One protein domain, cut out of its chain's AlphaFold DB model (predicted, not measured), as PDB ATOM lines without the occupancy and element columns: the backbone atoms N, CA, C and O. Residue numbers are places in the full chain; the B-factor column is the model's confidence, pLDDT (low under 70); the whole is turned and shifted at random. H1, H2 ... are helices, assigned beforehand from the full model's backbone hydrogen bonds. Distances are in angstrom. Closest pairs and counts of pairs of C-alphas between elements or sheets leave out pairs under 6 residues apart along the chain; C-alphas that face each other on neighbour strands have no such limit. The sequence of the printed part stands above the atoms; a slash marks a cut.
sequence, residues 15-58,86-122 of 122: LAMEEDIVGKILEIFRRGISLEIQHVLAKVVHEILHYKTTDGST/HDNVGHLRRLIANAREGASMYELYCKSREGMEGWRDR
ATOM      1  N   LEU A  15      11.036   7.629  40.711       91.88
ATOM      2  CA  LEU A  15      10.331   7.332  41.956       91.88
ATOM      3  C   LEU A  15       8.829   7.639  41.851       91.88
ATOM      4  O   LEU A  15       8.010   6.832  42.276       91.88
ATOM      5  N   ALA A  16       8.448   8.771  41.251       92.06
ATOM      6  CA  ALA A  16       7.040   9.133  41.076       92.06
ATOM      7  C   ALA A  16       6.284   8.128  40.185       92.06
ATOM      8  O   ALA A  16       5.134   7.786  40.467       92.06
ATOM      9  N   MET A  17       6.940   7.620  39.138       94.50
ATOM     10  CA  MET A  17       6.387   6.568  38.283       94.50
ATOM     11  C   MET A  17       6.263   5.228  39.028       94.50
ATOM     12  O   MET A  17       5.240   4.549  38.917       94.50
ATOM     13  N   GLU A  18       7.284   4.843  39.796       94.94
ATOM     14  CA  GLU A  18       7.271   3.625  40.613       94.94
ATOM     15  C   GLU A  18       6.161   3.671  41.670       94.94
ATOM     16  O   GLU A  18       5.411   2.704  41.809       94.94
ATOM     17  N   GLU A  19       5.990   4.807  42.350       94.88
ATOM     18  CA  GLU A  19       4.912   5.038  43.316       94.88
ATOM     19  C   GLU A  19       3.520   4.831  42.688       94.88
ATOM     20  O   GLU A  19       2.666   4.170  43.289       94.88
ATOM     21  N   ASP A  20       3.297   5.317  41.463       96.19
ATOM     22  CA  ASP A  20       2.030   5.135  40.743       96.19
ATOM     23  C   ASP A  20       1.773   3.664  40.374       96.19
ATOM     24  O   ASP A  20       0.646   3.168  40.497       96.19
ATOM     25  N   ILE A  21       2.807   2.944  39.926       96.38
ATOM     26  CA  ILE A  21       2.712   1.514  39.595       96.38
ATOM     27  C   ILE A  21       2.407   0.704  40.858       96.38
ATOM     28  O   ILE A  21       1.467  -0.097  40.870       96.38
ATOM     29  N   VAL A  22       3.161   0.942  41.931       96.25
ATOM     30  CA  VAL A  22       2.979   0.275  43.223       96.25
ATOM     31  C   VAL A  22       1.580   0.548  43.768       96.25
ATOM     32  O   VAL A  22       0.887  -0.393  44.156       96.25
ATOM     33  N   GLY A  23       1.113   1.799  43.732       96.50
ATOM     34  CA  GLY A  23      -0.236   2.164  44.165       96.50
ATOM     35  C   GLY A  23      -1.328   1.383  43.431       96.50
ATOM     36  O   GLY A  23      -2.224   0.827  44.072       96.50
ATOM     37  N   LYS A  24      -1.235   1.267  42.098       97.31
ATOM     38  CA  LYS A  24      -2.192   0.496  41.279       97.31
ATOM     39  C   LYS A  24      -2.189  -0.990  41.632       97.31
ATOM     40  O   LYS A  24      -3.259  -1.576  41.789       97.31
ATOM     41  N   ILE A  25      -1.007  -1.589  41.784       97.44
ATOM     42  CA  ILE A  25      -0.859  -2.998  42.172       97.44
ATOM     43  C   ILE A  25      -1.511  -3.238  43.539       97.44
ATOM     44  O   ILE A  25      -2.339  -4.139  43.689       97.44
ATOM     45  N   LEU A  26      -1.185  -2.403  44.527       95.25
ATOM     46  CA  LEU A  26      -1.731  -2.518  45.875       95.25
ATOM     47  C   LEU A  26      -3.252  -2.327  45.905       95.25
ATOM     48  O   LEU A  26      -3.934  -3.060  46.617       95.25
ATOM     49  N   GLU A  27      -3.801  -1.390  45.129       96.06
ATOM     50  CA  GLU A  27      -5.251  -1.175  45.056       96.06
ATOM     51  C   GLU A  27      -5.983  -2.377  44.443       96.06
ATOM     52  O   GLU A  27      -7.047  -2.758  44.937       96.06
ATOM     53  N   ILE A  28      -5.408  -3.023  43.420       96.62
ATOM     54  CA  ILE A  28      -5.957  -4.264  42.847       96.62
ATOM     55  C   ILE A  28      -6.002  -5.362  43.910       96.62
ATOM     56  O   ILE A  28      -7.062  -5.953  44.135       96.62
ATOM     57  N   PHE A  29      -4.887  -5.602  44.608       94.12
ATOM     58  CA  PHE A  29      -4.837  -6.608  45.671       94.12
ATOM     59  C   PHE A  29      -5.803  -6.283  46.807       94.12
ATOM     60  O   PHE A  29      -6.559  -7.154  47.235       94.12
ATOM     61  N   ARG A  30      -5.845  -5.025  47.258       93.06
ATOM     62  CA  ARG A  30      -6.769  -4.576  48.304       93.06
ATOM     63  C   ARG A  30      -8.217  -4.854  47.919       93.06
ATOM     64  O   ARG A  30      -8.966  -5.370  48.749       93.06
ATOM     65  N   ARG A  31      -8.620  -4.524  46.687       92.94
ATOM     66  CA  ARG A  31      -9.978  -4.786  46.188       92.94
ATOM     67  C   ARG A  31     -10.280  -6.278  46.132       92.94
ATOM     68  O   ARG A  31     -11.316  -6.680  46.648       92.94
ATOM     69  N   GLY A  32      -9.377  -7.081  45.569       92.81
ATOM     70  CA  GLY A  32      -9.543  -8.534  45.485       92.81
ATOM     71  C   GLY A  32      -9.720  -9.173  46.863       92.81
ATOM     72  O   GLY A  32     -10.722  -9.833  47.113       92.81
ATOM     73  N   ILE A  33      -8.806  -8.882  47.793       89.88
ATOM     74  CA  ILE A  33      -8.871  -9.381  49.174       89.88
ATOM     75  C   ILE A  33     -10.159  -8.914  49.865       89.88
ATOM     76  O   ILE A  33     -10.819  -9.705  50.535       89.88
ATOM     77  N   SER A  34     -10.552  -7.649  49.688       89.19
ATOM     78  CA  SER A  34     -11.778  -7.122  50.302       89.19
ATOM     79  C   SER A  34     -13.032  -7.839  49.799       89.19
ATOM     80  O   SER A  34     -13.914  -8.136  50.602       89.19
ATOM     81  N   LEU A  35     -13.114  -8.140  48.499       91.31
ATOM     82  CA  LEU A  35     -14.240  -8.870  47.911       91.31
ATOM     83  C   LEU A  35     -14.316 -10.311  48.427       91.31
ATOM     84  O   LEU A  35     -15.392 -10.759  48.816       91.31
ATOM     85  N   GLU A  36     -13.182 -11.010  48.493       90.94
ATOM     86  CA  GLU A  36     -13.122 -12.367  49.049       90.94
ATOM     87  C   GLU A  36     -13.542 -12.389  50.525       90.94
ATOM     88  O   GLU A  36     -14.365 -13.213  50.928       90.94
ATOM     89  N   ILE A  37     -13.062 -11.432  51.330       85.62
ATOM     90  CA  ILE A  37     -13.469 -11.295  52.736       85.62
ATOM     91  C   ILE A  37     -14.976 -11.040  52.841       85.62
ATOM     92  O   ILE A  37     -15.653 -11.697  53.629       85.62
ATOM     93  N   GLN A  38     -15.522 -10.116  52.047       86.38
ATOM     94  CA  GLN A  38     -16.959  -9.823  52.045       86.38
ATOM     95  C   GLN A  38     -17.795 -11.053  51.680       86.38
ATOM     96  O   GLN A  38     -18.818 -11.310  52.314       86.38
ATOM     97  N   HIS A  39     -17.348 -11.841  50.700       86.06
ATOM     98  CA  HIS A  39     -18.019 -13.070  50.284       86.06
ATOM     99  C   HIS A  39     -18.008 -14.142  51.374       86.06
ATOM    100  O   HIS A  39     -19.044 -14.738  51.678       86.06
ATOM    101  N   VAL A  40     -16.853 -14.369  52.005       85.75
ATOM    102  CA  VAL A  40     -16.731 -15.309  53.127       85.75
ATOM    103  C   VAL A  40     -17.608 -14.867  54.296       85.75
ATOM    104  O   VAL A  40     -18.354 -15.683  54.833       85.75
ATOM    105  N   LEU A  41     -17.591 -13.579  54.654       83.56
ATOM    106  CA  LEU A  41     -18.443 -13.041  55.718       83.56
ATOM    107  C   LEU A  41     -19.932 -13.222  55.405       83.56
ATOM    108  O   LEU A  41     -20.687 -13.644  56.279       83.56
ATOM    109  N   ALA A  42     -20.355 -12.967  54.165       83.25
ATOM    110  CA  ALA A  42     -21.738 -13.178  53.749       83.25
ATOM    111  C   ALA A  42     -22.162 -14.648  53.895       83.25
ATOM    112  O   ALA A  42     -23.245 -14.920  54.415       83.25
ATOM    113  N   LYS A  43     -21.296 -15.597  53.510       84.12
ATOM    114  CA  LYS A  43     -21.538 -17.033  53.720       84.12
ATOM    115  C   LYS A  43     -21.645 -17.381  55.199       84.12
ATOM    116  O   LYS A  43     -22.602 -18.033  55.590       84.12
ATOM    117  N   VAL A  44     -20.711 -16.915  56.027       81.56
ATOM    118  CA  VAL A  44     -20.732 -17.164  57.477       81.56
ATOM    119  C   VAL A  44     -22.028 -16.645  58.101       81.56
ATOM    120  O   VAL A  44     -22.686 -17.367  58.846       81.56
ATOM    121  N   VAL A  45     -22.441 -15.422  57.763       79.81
ATOM    122  CA  VAL A  45     -23.700 -14.842  58.249       79.81
ATOM    123  C   VAL A  45     -24.905 -15.642  57.755       79.81
ATOM    124  O   VAL A  45     -25.804 -15.923  58.547       79.81
ATOM    125  N   HIS A  46     -24.924 -16.044  56.481       82.06
ATOM    126  CA  HIS A  46     -25.991 -16.871  55.922       82.06
ATOM    127  C   HIS A  46     -26.121 -18.202  56.670       82.06
ATOM    128  O   HIS A  46     -27.210 -18.532  57.132       82.06
ATOM    129  N   GLU A  47     -25.011 -18.914  56.866       78.00
ATOM    130  CA  GLU A  47     -24.972 -20.185  57.594       78.00
ATOM    131  C   GLU A  47     -25.413 -20.029  59.054       78.00
ATOM    132  O   GLU A  47     -26.090 -20.899  59.586       78.00
ATOM    133  N   ILE A  48     -25.087 -18.914  59.717       74.31
ATOM    134  CA  ILE A  48     -25.518 -18.652  61.101       74.31
ATOM    135  C   ILE A  48     -27.011 -18.324  61.188       74.31
ATOM    136  O   ILE A  48     -27.684 -18.745  62.132       74.31
ATOM    137  N   LEU A  49     -27.531 -17.532  60.247       72.56
ATOM    138  CA  LEU A  49     -28.920 -17.069  60.270       72.56
ATOM    139  C   LEU A  49     -29.904 -18.123  59.760       72.56
ATOM    140  O   LEU A  49     -31.018 -18.205  60.273       72.56
ATOM    141  N   HIS A  50     -29.501 -18.920  58.772       71.50
ATOM    142  CA  HIS A  50     -30.347 -19.918  58.119       71.50
ATOM    143  C   HIS A  50     -30.040 -21.351  58.547       71.50
ATOM    144  O   HIS A  50     -30.543 -22.284  57.918       71.50
ATOM    145  N   TYR A  51     -29.282 -21.535  59.632       65.81
ATOM    146  CA  TYR A  51     -29.076 -22.844  60.232       65.81
ATOM    147  C   TYR A  51     -30.425 -23.454  60.638       65.81
ATOM    148  O   TYR A  51     -31.003 -23.112  61.671       65.81
ATOM    149  N   LYS A  52     -30.954 -24.341  59.793       59.69
ATOM    150  CA  LYS A  52     -32.080 -25.205  60.131       59.69
ATOM    151  C   LYS A  52     -31.498 -26.445  60.781       59.69
ATOM    152  O   LYS A  52     -30.802 -27.210  60.119       59.69
ATOM    153  N   THR A  53     -31.806 -26.655  62.052       56.47
ATOM    154  CA  THR A  53     -31.662 -27.980  62.642       56.47
ATOM    155  C   THR A  53     -32.592 -28.925  61.884       56.47
ATOM    156  O   THR A  53     -33.772 -28.632  61.680       56.47
ATOM    157  N   THR A  54     -32.055 -30.056  61.437       55.25
ATOM    158  CA  THR A  54     -32.779 -31.176  60.804       55.25
ATOM    159  C   THR A  54     -33.894 -31.756  61.688       55.25
ATOM    160  O   THR A  54     -34.676 -32.590  61.240       55.25
ATOM    161  N   ASP A  55     -33.999 -31.274  62.924       56.41
ATOM    162  CA  ASP A  55     -34.634 -31.945  64.048       56.41
ATOM    163  C   ASP A  55     -35.734 -31.072  64.689       56.41
ATOM    164  O   ASP A  55     -36.432 -31.512  65.598       56.41
ATOM    165  N   GLY A  56     -35.901 -29.814  64.253       54.41
ATOM    166  CA  GLY A  56     -36.903 -28.892  64.808       54.41
ATOM    167  C   GLY A  56     -36.633 -28.421  66.246       54.41
ATOM    168  O   GLY A  56     -37.378 -27.585  66.759       54.41
ATOM    169  N   SER A  57     -35.564 -28.894  66.895       52.31
ATOM    170  CA  SER A  57     -35.078 -28.347  68.158       52.31
ATOM    171  C   SER A  57     -34.241 -27.096  67.881       52.31
ATOM    172  O   SER A  57     -33.222 -27.119  67.190       52.31
ATOM    173  N   THR A  58     -34.687 -25.952  68.388       55.97
ATOM    174  CA  THR A  58     -33.879 -24.731  68.461       55.97
ATOM    175  C   THR A  58     -32.788 -24.925  69.504       55.97
ATOM    176  O   THR A  58     -32.982 -24.560  70.665       55.97
ATOM    177  N   HIS A  86       4.266   1.017  62.002       68.19
ATOM    178  CA  HIS A  86       3.456   2.096  61.429       68.19
ATOM    179  C   HIS A  86       4.111   2.880  60.280       68.19
ATOM    180  O   HIS A  86       3.390   3.373  59.407       68.19
ATOM    181  N   ASP A  87       5.439   2.974  60.236       67.50
ATOM    182  CA  ASP A  87       6.116   3.961  59.380       67.50
ATOM    183  C   ASP A  87       5.959   3.663  57.881       67.50
ATOM    184  O   ASP A  87       5.587   4.539  57.097       67.50
ATOM    185  N   ASN A  88       6.111   2.401  57.474       72.19
ATOM    186  CA  ASN A  88       5.930   2.002  56.071       72.19
ATOM    187  C   ASN A  88       4.447   1.916  55.674       72.19
ATOM    188  O   ASN A  88       4.091   2.061  54.503       72.19
ATOM    189  N   VAL A  89       3.559   1.719  56.649       80.50
ATOM    190  CA  VAL A  89       2.118   1.578  56.408       80.50
ATOM    191  C   VAL A  89       1.503   2.907  55.964       80.50
ATOM    192  O   VAL A  89       0.627   2.910  55.098       80.50
ATOM    193  N   GLY A  90       1.965   4.040  56.506       85.12
ATOM    194  CA  GLY A  90       1.486   5.368  56.108       85.12
ATOM    195  C   GLY A  90       1.744   5.670  54.631       85.12
ATOM    196  O   GLY A  90       0.833   6.089  53.912       85.12
ATOM    197  N   HIS A  91       2.959   5.382  54.160       89.38
ATOM    198  CA  HIS A  91       3.340   5.572  52.764       89.38
ATOM    199  C   HIS A  91       2.514   4.687  51.819       89.38
ATOM    200  O   HIS A  91       1.876   5.198  50.899       89.38
ATOM    201  N   LEU A  92       2.420   3.381  52.094       90.00
ATOM    202  CA  LEU A  92       1.644   2.454  51.261       90.00
ATOM    203  C   LEU A  92       0.149   2.810  51.229       90.00
ATOM    204  O   LEU A  92      -0.477   2.754  50.172       90.00
ATOM    205  N   ARG A  93      -0.431   3.240  52.361       89.88
ATOM    206  CA  ARG A  93      -1.822   3.729  52.418       89.88
ATOM    207  C   ARG A  93      -2.033   4.947  51.524       89.88
ATOM    208  O   ARG A  93      -3.057   5.014  50.848       89.88
ATOM    209  N   ARG A  94      -1.076   5.881  51.494       93.12
ATOM    210  CA  ARG A  94      -1.115   7.038  50.589       93.12
ATOM    211  C   ARG A  94      -1.091   6.596  49.126       93.12
ATOM    212  O   ARG A  94      -1.924   7.061  48.358       93.12
ATOM    213  N   LEU A  95      -0.199   5.675  48.751       94.56
ATOM    214  CA  LEU A  95      -0.122   5.169  47.373       94.56
ATOM    215  C   LEU A  95      -1.432   4.507  46.927       94.56
ATOM    216  O   LEU A  95      -1.924   4.766  45.830       94.56
ATOM    217  N   ILE A  96      -2.034   3.699  47.803       94.81
ATOM    218  CA  ILE A  96      -3.347   3.087  47.567       94.81
ATOM    219  C   ILE A  96      -4.428   4.162  47.388       94.81
ATOM    220  O   ILE A  96      -5.251   4.057  46.480       94.81
ATOM    221  N   ALA A  97      -4.448   5.188  48.246       94.56
ATOM    222  CA  ALA A  97      -5.423   6.274  48.160       94.56
ATOM    223  C   ALA A  97      -5.300   7.041  46.837       94.56
ATOM    224  O   ALA A  97      -6.308   7.219  46.153       94.56
ATOM    225  N   ASN A  98      -4.073   7.387  46.435       95.38
ATOM    226  CA  ASN A  98      -3.793   8.037  45.156       95.38
ATOM    227  C   ASN A  98      -4.315   7.196  43.985       95.38
ATOM    228  O   ASN A  98      -5.085   7.690  43.164       95.38
ATOM    229  N   ALA A  99      -3.982   5.901  43.950       96.00
ATOM    230  CA  ALA A  99      -4.437   5.000  42.894       96.00
ATOM    231  C   ALA A  99      -5.966   4.854  42.859       96.00
ATOM    232  O   ALA A  99      -6.563   4.829  41.782       96.00
ATOM    233  N   ARG A 100      -6.617   4.797  44.028       95.44
ATOM    234  CA  ARG A 100      -8.082   4.752  44.141       95.44
ATOM    235  C   ARG A 100      -8.737   6.016  43.581       95.44
ATOM    236  O   ARG A 100      -9.798   5.919  42.971       95.44
ATOM    237  N   GLU A 101      -8.135   7.173  43.823       96.12
ATOM    238  CA  GLU A 101      -8.637   8.488  43.402       96.12
ATOM    239  C   GLU A 101      -8.209   8.858  41.975       96.12
ATOM    240  O   GLU A 101      -8.640   9.882  41.449       96.12
ATOM    241  N   GLY A 102      -7.402   8.013  41.325       94.12
ATOM    242  CA  GLY A 102      -6.862   8.276  39.994       94.12
ATOM    243  C   GLY A 102      -5.805   9.384  39.977       94.12
ATOM    244  O   GLY A 102      -5.523   9.930  38.915       94.12
ATOM    245  N   ALA A 103      -5.226   9.726  41.130       94.81
ATOM    246  CA  ALA A 103      -4.131  10.680  41.221       94.81
ATOM    247  C   ALA A 103      -2.814  10.024  40.776       94.81
ATOM    248  O   ALA A 103      -2.482   8.929  41.233       94.81
ATOM    249  N   SER A 104      -2.061  10.711  39.912       93.06
ATOM    250  CA  SER A 104      -0.734  10.289  39.449       93.06
ATOM    251  C   SER A 104       0.337  11.230  39.990       93.06
ATOM    252  O   SER A 104       0.354  12.424  39.675       93.06
ATOM    253  N   MET A 105       1.243  10.689  40.802       89.62
ATOM    254  CA  MET A 105       2.407  11.428  41.287       89.62
ATOM    255  C   MET A 105       3.331  11.806  40.133       89.62
ATOM    256  O   MET A 105       3.895  12.901  40.147       89.62
ATOM    257  N   TYR A 106       3.431  10.950  39.114       91.88
ATOM    258  CA  TYR A 106       4.186  11.243  37.903       91.88
ATOM    259  C   TYR A 106       3.618  12.458  37.154       91.88
ATOM    260  O   TYR A 106       4.347  13.407  36.871       91.88
ATOM    261  N   GLU A 107       2.305  12.508  36.910       91.69
ATOM    262  CA  GLU A 107       1.684  13.665  36.252       91.69
ATOM    263  C   GLU A 107       1.846  14.958  37.058       91.69
ATOM    264  O   GLU A 107       2.077  16.026  36.485       91.69
ATOM    265  N   LEU A 108       1.723  14.881  38.388       88.69
ATOM    266  CA  LEU A 108       1.949  16.028  39.272       88.69
ATOM    267  C   LEU A 108       3.403  16.509  39.200       88.69
ATOM    268  O   LEU A 108       3.646  17.719  39.160       88.69
ATOM    269  N   TYR A 109       4.357  15.581  39.131       88.31
ATOM    270  CA  TYR A 109       5.769  15.891  38.942       88.31
ATOM    271  C   TYR A 109       6.023  16.585  37.594       88.31
ATOM    272  O   TYR A 109       6.628  17.659  37.570       88.31
ATOM    273  N   CYS A 110       5.497  16.044  36.488       87.94
ATOM    274  CA  CYS A 110       5.624  16.648  35.157       87.94
ATOM    275  C   CYS A 110       5.040  18.069  35.111       87.94
ATOM    276  O   CYS A 110       5.726  18.996  34.681       87.94
ATOM    277  N   LYS A 111       3.824  18.271  35.640       88.50
ATOM    278  CA  LYS A 111       3.160  19.589  35.688       88.50
ATOM    279  C   LYS A 111       3.943  20.610  36.515       88.50
ATOM    280  O   LYS A 111       4.073  21.766  36.120       88.50
ATOM    281  N   SER A 112       4.474  20.193  37.664       85.25
ATOM    282  CA  SER A 112       5.308  21.051  38.514       85.25
ATOM    283  C   SER A 112       6.589  21.482  37.791       85.25
ATOM    284  O   SER A 112       6.975  22.653  37.836       85.25
ATOM    285  N   ARG A 113       7.212  20.555  37.052       81.31
ATOM    286  CA  ARG A 113       8.417  20.820  36.261       81.31
ATOM    287  C   ARG A 113       8.170  21.822  35.136       81.31
ATOM    288  O   ARG A 113       8.922  22.788  35.025       81.31
ATOM    289  N   GLU A 114       7.116  21.626  34.348       80.50
ATOM    290  CA  GLU A 114       6.716  22.556  33.280       80.50
ATOM    291  C   GLU A 114       6.423  23.955  33.838       80.50
ATOM    292  O   GLU A 114       6.848  24.965  33.275       80.50
ATOM    293  N   GLY A 115       5.772  24.013  35.004       76.00
ATOM    294  CA  GLY A 115       5.561  25.254  35.739       76.00
ATOM    295  C   GLY A 115       6.876  25.960  36.073       76.00
ATOM    296  O   GLY A 115       7.010  27.141  35.777       76.00
ATOM    297  N   MET A 116       7.860  25.254  36.645       64.62
ATOM    298  CA  MET A 116       9.159  25.827  37.035       64.62
ATOM    299  C   MET A 116      10.035  26.270  35.854       64.62
ATOM    300  O   MET A 116      10.792  27.232  35.998       64.62
ATOM    301  N   GLU A 117       9.960  25.598  34.705       59.56
ATOM    302  CA  GLU A 117      10.670  26.007  33.485       59.56
ATOM    303  C   GLU A 117      10.101  27.344  32.953       59.56
ATOM    304  O   GLU A 117      10.864  28.273  32.693       59.56
ATOM    305  N   GLY A 118       8.776  27.539  32.977       59.66
ATOM    306  CA  GLY A 118       8.120  28.793  32.554       59.66
ATOM    307  C   GLY A 118       8.301  30.019  33.473       59.66
ATOM    308  O   GLY A 118       7.867  31.123  33.123       59.66
ATOM    309  N   TRP A 119       8.908  29.857  34.654       55.47
ATOM    310  CA  TRP A 119       9.376  30.970  35.500       55.47
ATOM    311  C   TRP A 119      10.833  31.343  35.228       55.47
ATOM    312  O   TRP A 119      11.245  32.444  35.577       55.47
ATOM    313  N   ARG A 120      11.617  30.433  34.642       51.97
ATOM    314  CA  ARG A 120      13.043  30.648  34.371       51.97
ATOM    315  C   ARG A 120      13.277  31.437  33.076       51.97
ATOM    316  O   ARG A 120      14.312  32.081  32.955       51.97
ATOM    317  N   ASP A 121      12.293  31.422  32.177       52.97
ATOM    318  CA  ASP A 121      12.294  32.130  30.888       52.97
ATOM    319  C   ASP A 121      11.561  33.494  30.924       52.97
ATOM    320  O   ASP A 121      11.228  34.043  29.871       52.97
ATOM    321  N   ARG A 122      11.275  34.044  32.115       49.41
ATOM    322  CA  ARG A 122      10.619  35.352  32.306       49.41
ATOM    323  C   ARG A 122      11.508  36.376  32.994       49.41
ATOM    324  O   ARG A 122      12.248  35.986  33.921       49.41
TER     325      ARG A 122
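AT A GLANCE: This is residues 15 to 58 and 86 to 122 of the 122 residues of an uncharacterized protein of Pisolithus tinctorius Marx 270 (UniProt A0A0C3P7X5). A long rod is made of two helices set nearly end to end, H1 and, leading on beyond its beginning, the shorter H3, with a third helix, H2, crossing H1 near that beginning like a crossbar. Residues 32 to 58, which include much of H1, stick out at one end, and residues 111 to 122 stick out at the other. The printed part has 81 residues with three named helices, in the order H1, H2, H3, and no named strand; the class is all helix. The whole is extended, with a radius of gyration of the C-alphas of 23.2 A and spans of 87 by 23 by 15 A.

HOW THE PARTS SIT: The longest helix is H1, residues 15 to 49. H2, residues 86 to 101, and H1 touch, H1 with residues 19 to 27 alone; the closest C-alphas are those of Gly 23 and Leu 95, 4.4 A apart. Their lines are about perpendicular, at 89 degrees. H3, residues 105 to 120, touches H1 with residues 105 to 109 alone, and H1 touches it with residues 16 to 20 alone. The closest C-alphas of H1 and H3 are those of Ala 16 and Tyr 106, 4.8 A apart. H1 and H3 run opposite ways at a shallow tilt of 29 degrees. H2 and H3 are only just apart, with their closest C-alphas at 8.1 A. In H1 every O i to N i+4 pair is within hydrogen-bond range; in H2 it is 11 of 12 and in H3 11 of 12.

IN THESE COORDINATES: H1 has 35 residues and begins at C-alpha 15, (10.331, 7.332, 41.956); it ends at C-alpha 49, (-28.920, -17.069, 60.270), 49.7 A away. H2 has 16 residues and measures 22.6 A from C-alpha 86 to C-alpha 101. H3 also has 16 residues and measures 23.0 A from C-alpha 105 to C-alpha 120, the latter at (13.043, 30.648, 34.371).

THE WHOLE: The two C-alphas farthest apart are those of Asp 55 and Arg 122, at 87.1 A. Without the stretches that stand free, the body has 42 residues and spans 29 by 23 by 15 A. Residues 59 to 85 are not printed, and C-alphas 58 and 86 are 46.5 A apart across this cut, which lies in the link from H1 to H2. The link from H2 to H3, 3 residues, is tight. The mean pLDDT of the printed part is 82.6; it is under 70 in residues 51 to 58, 86 to 87 and 116 to 122.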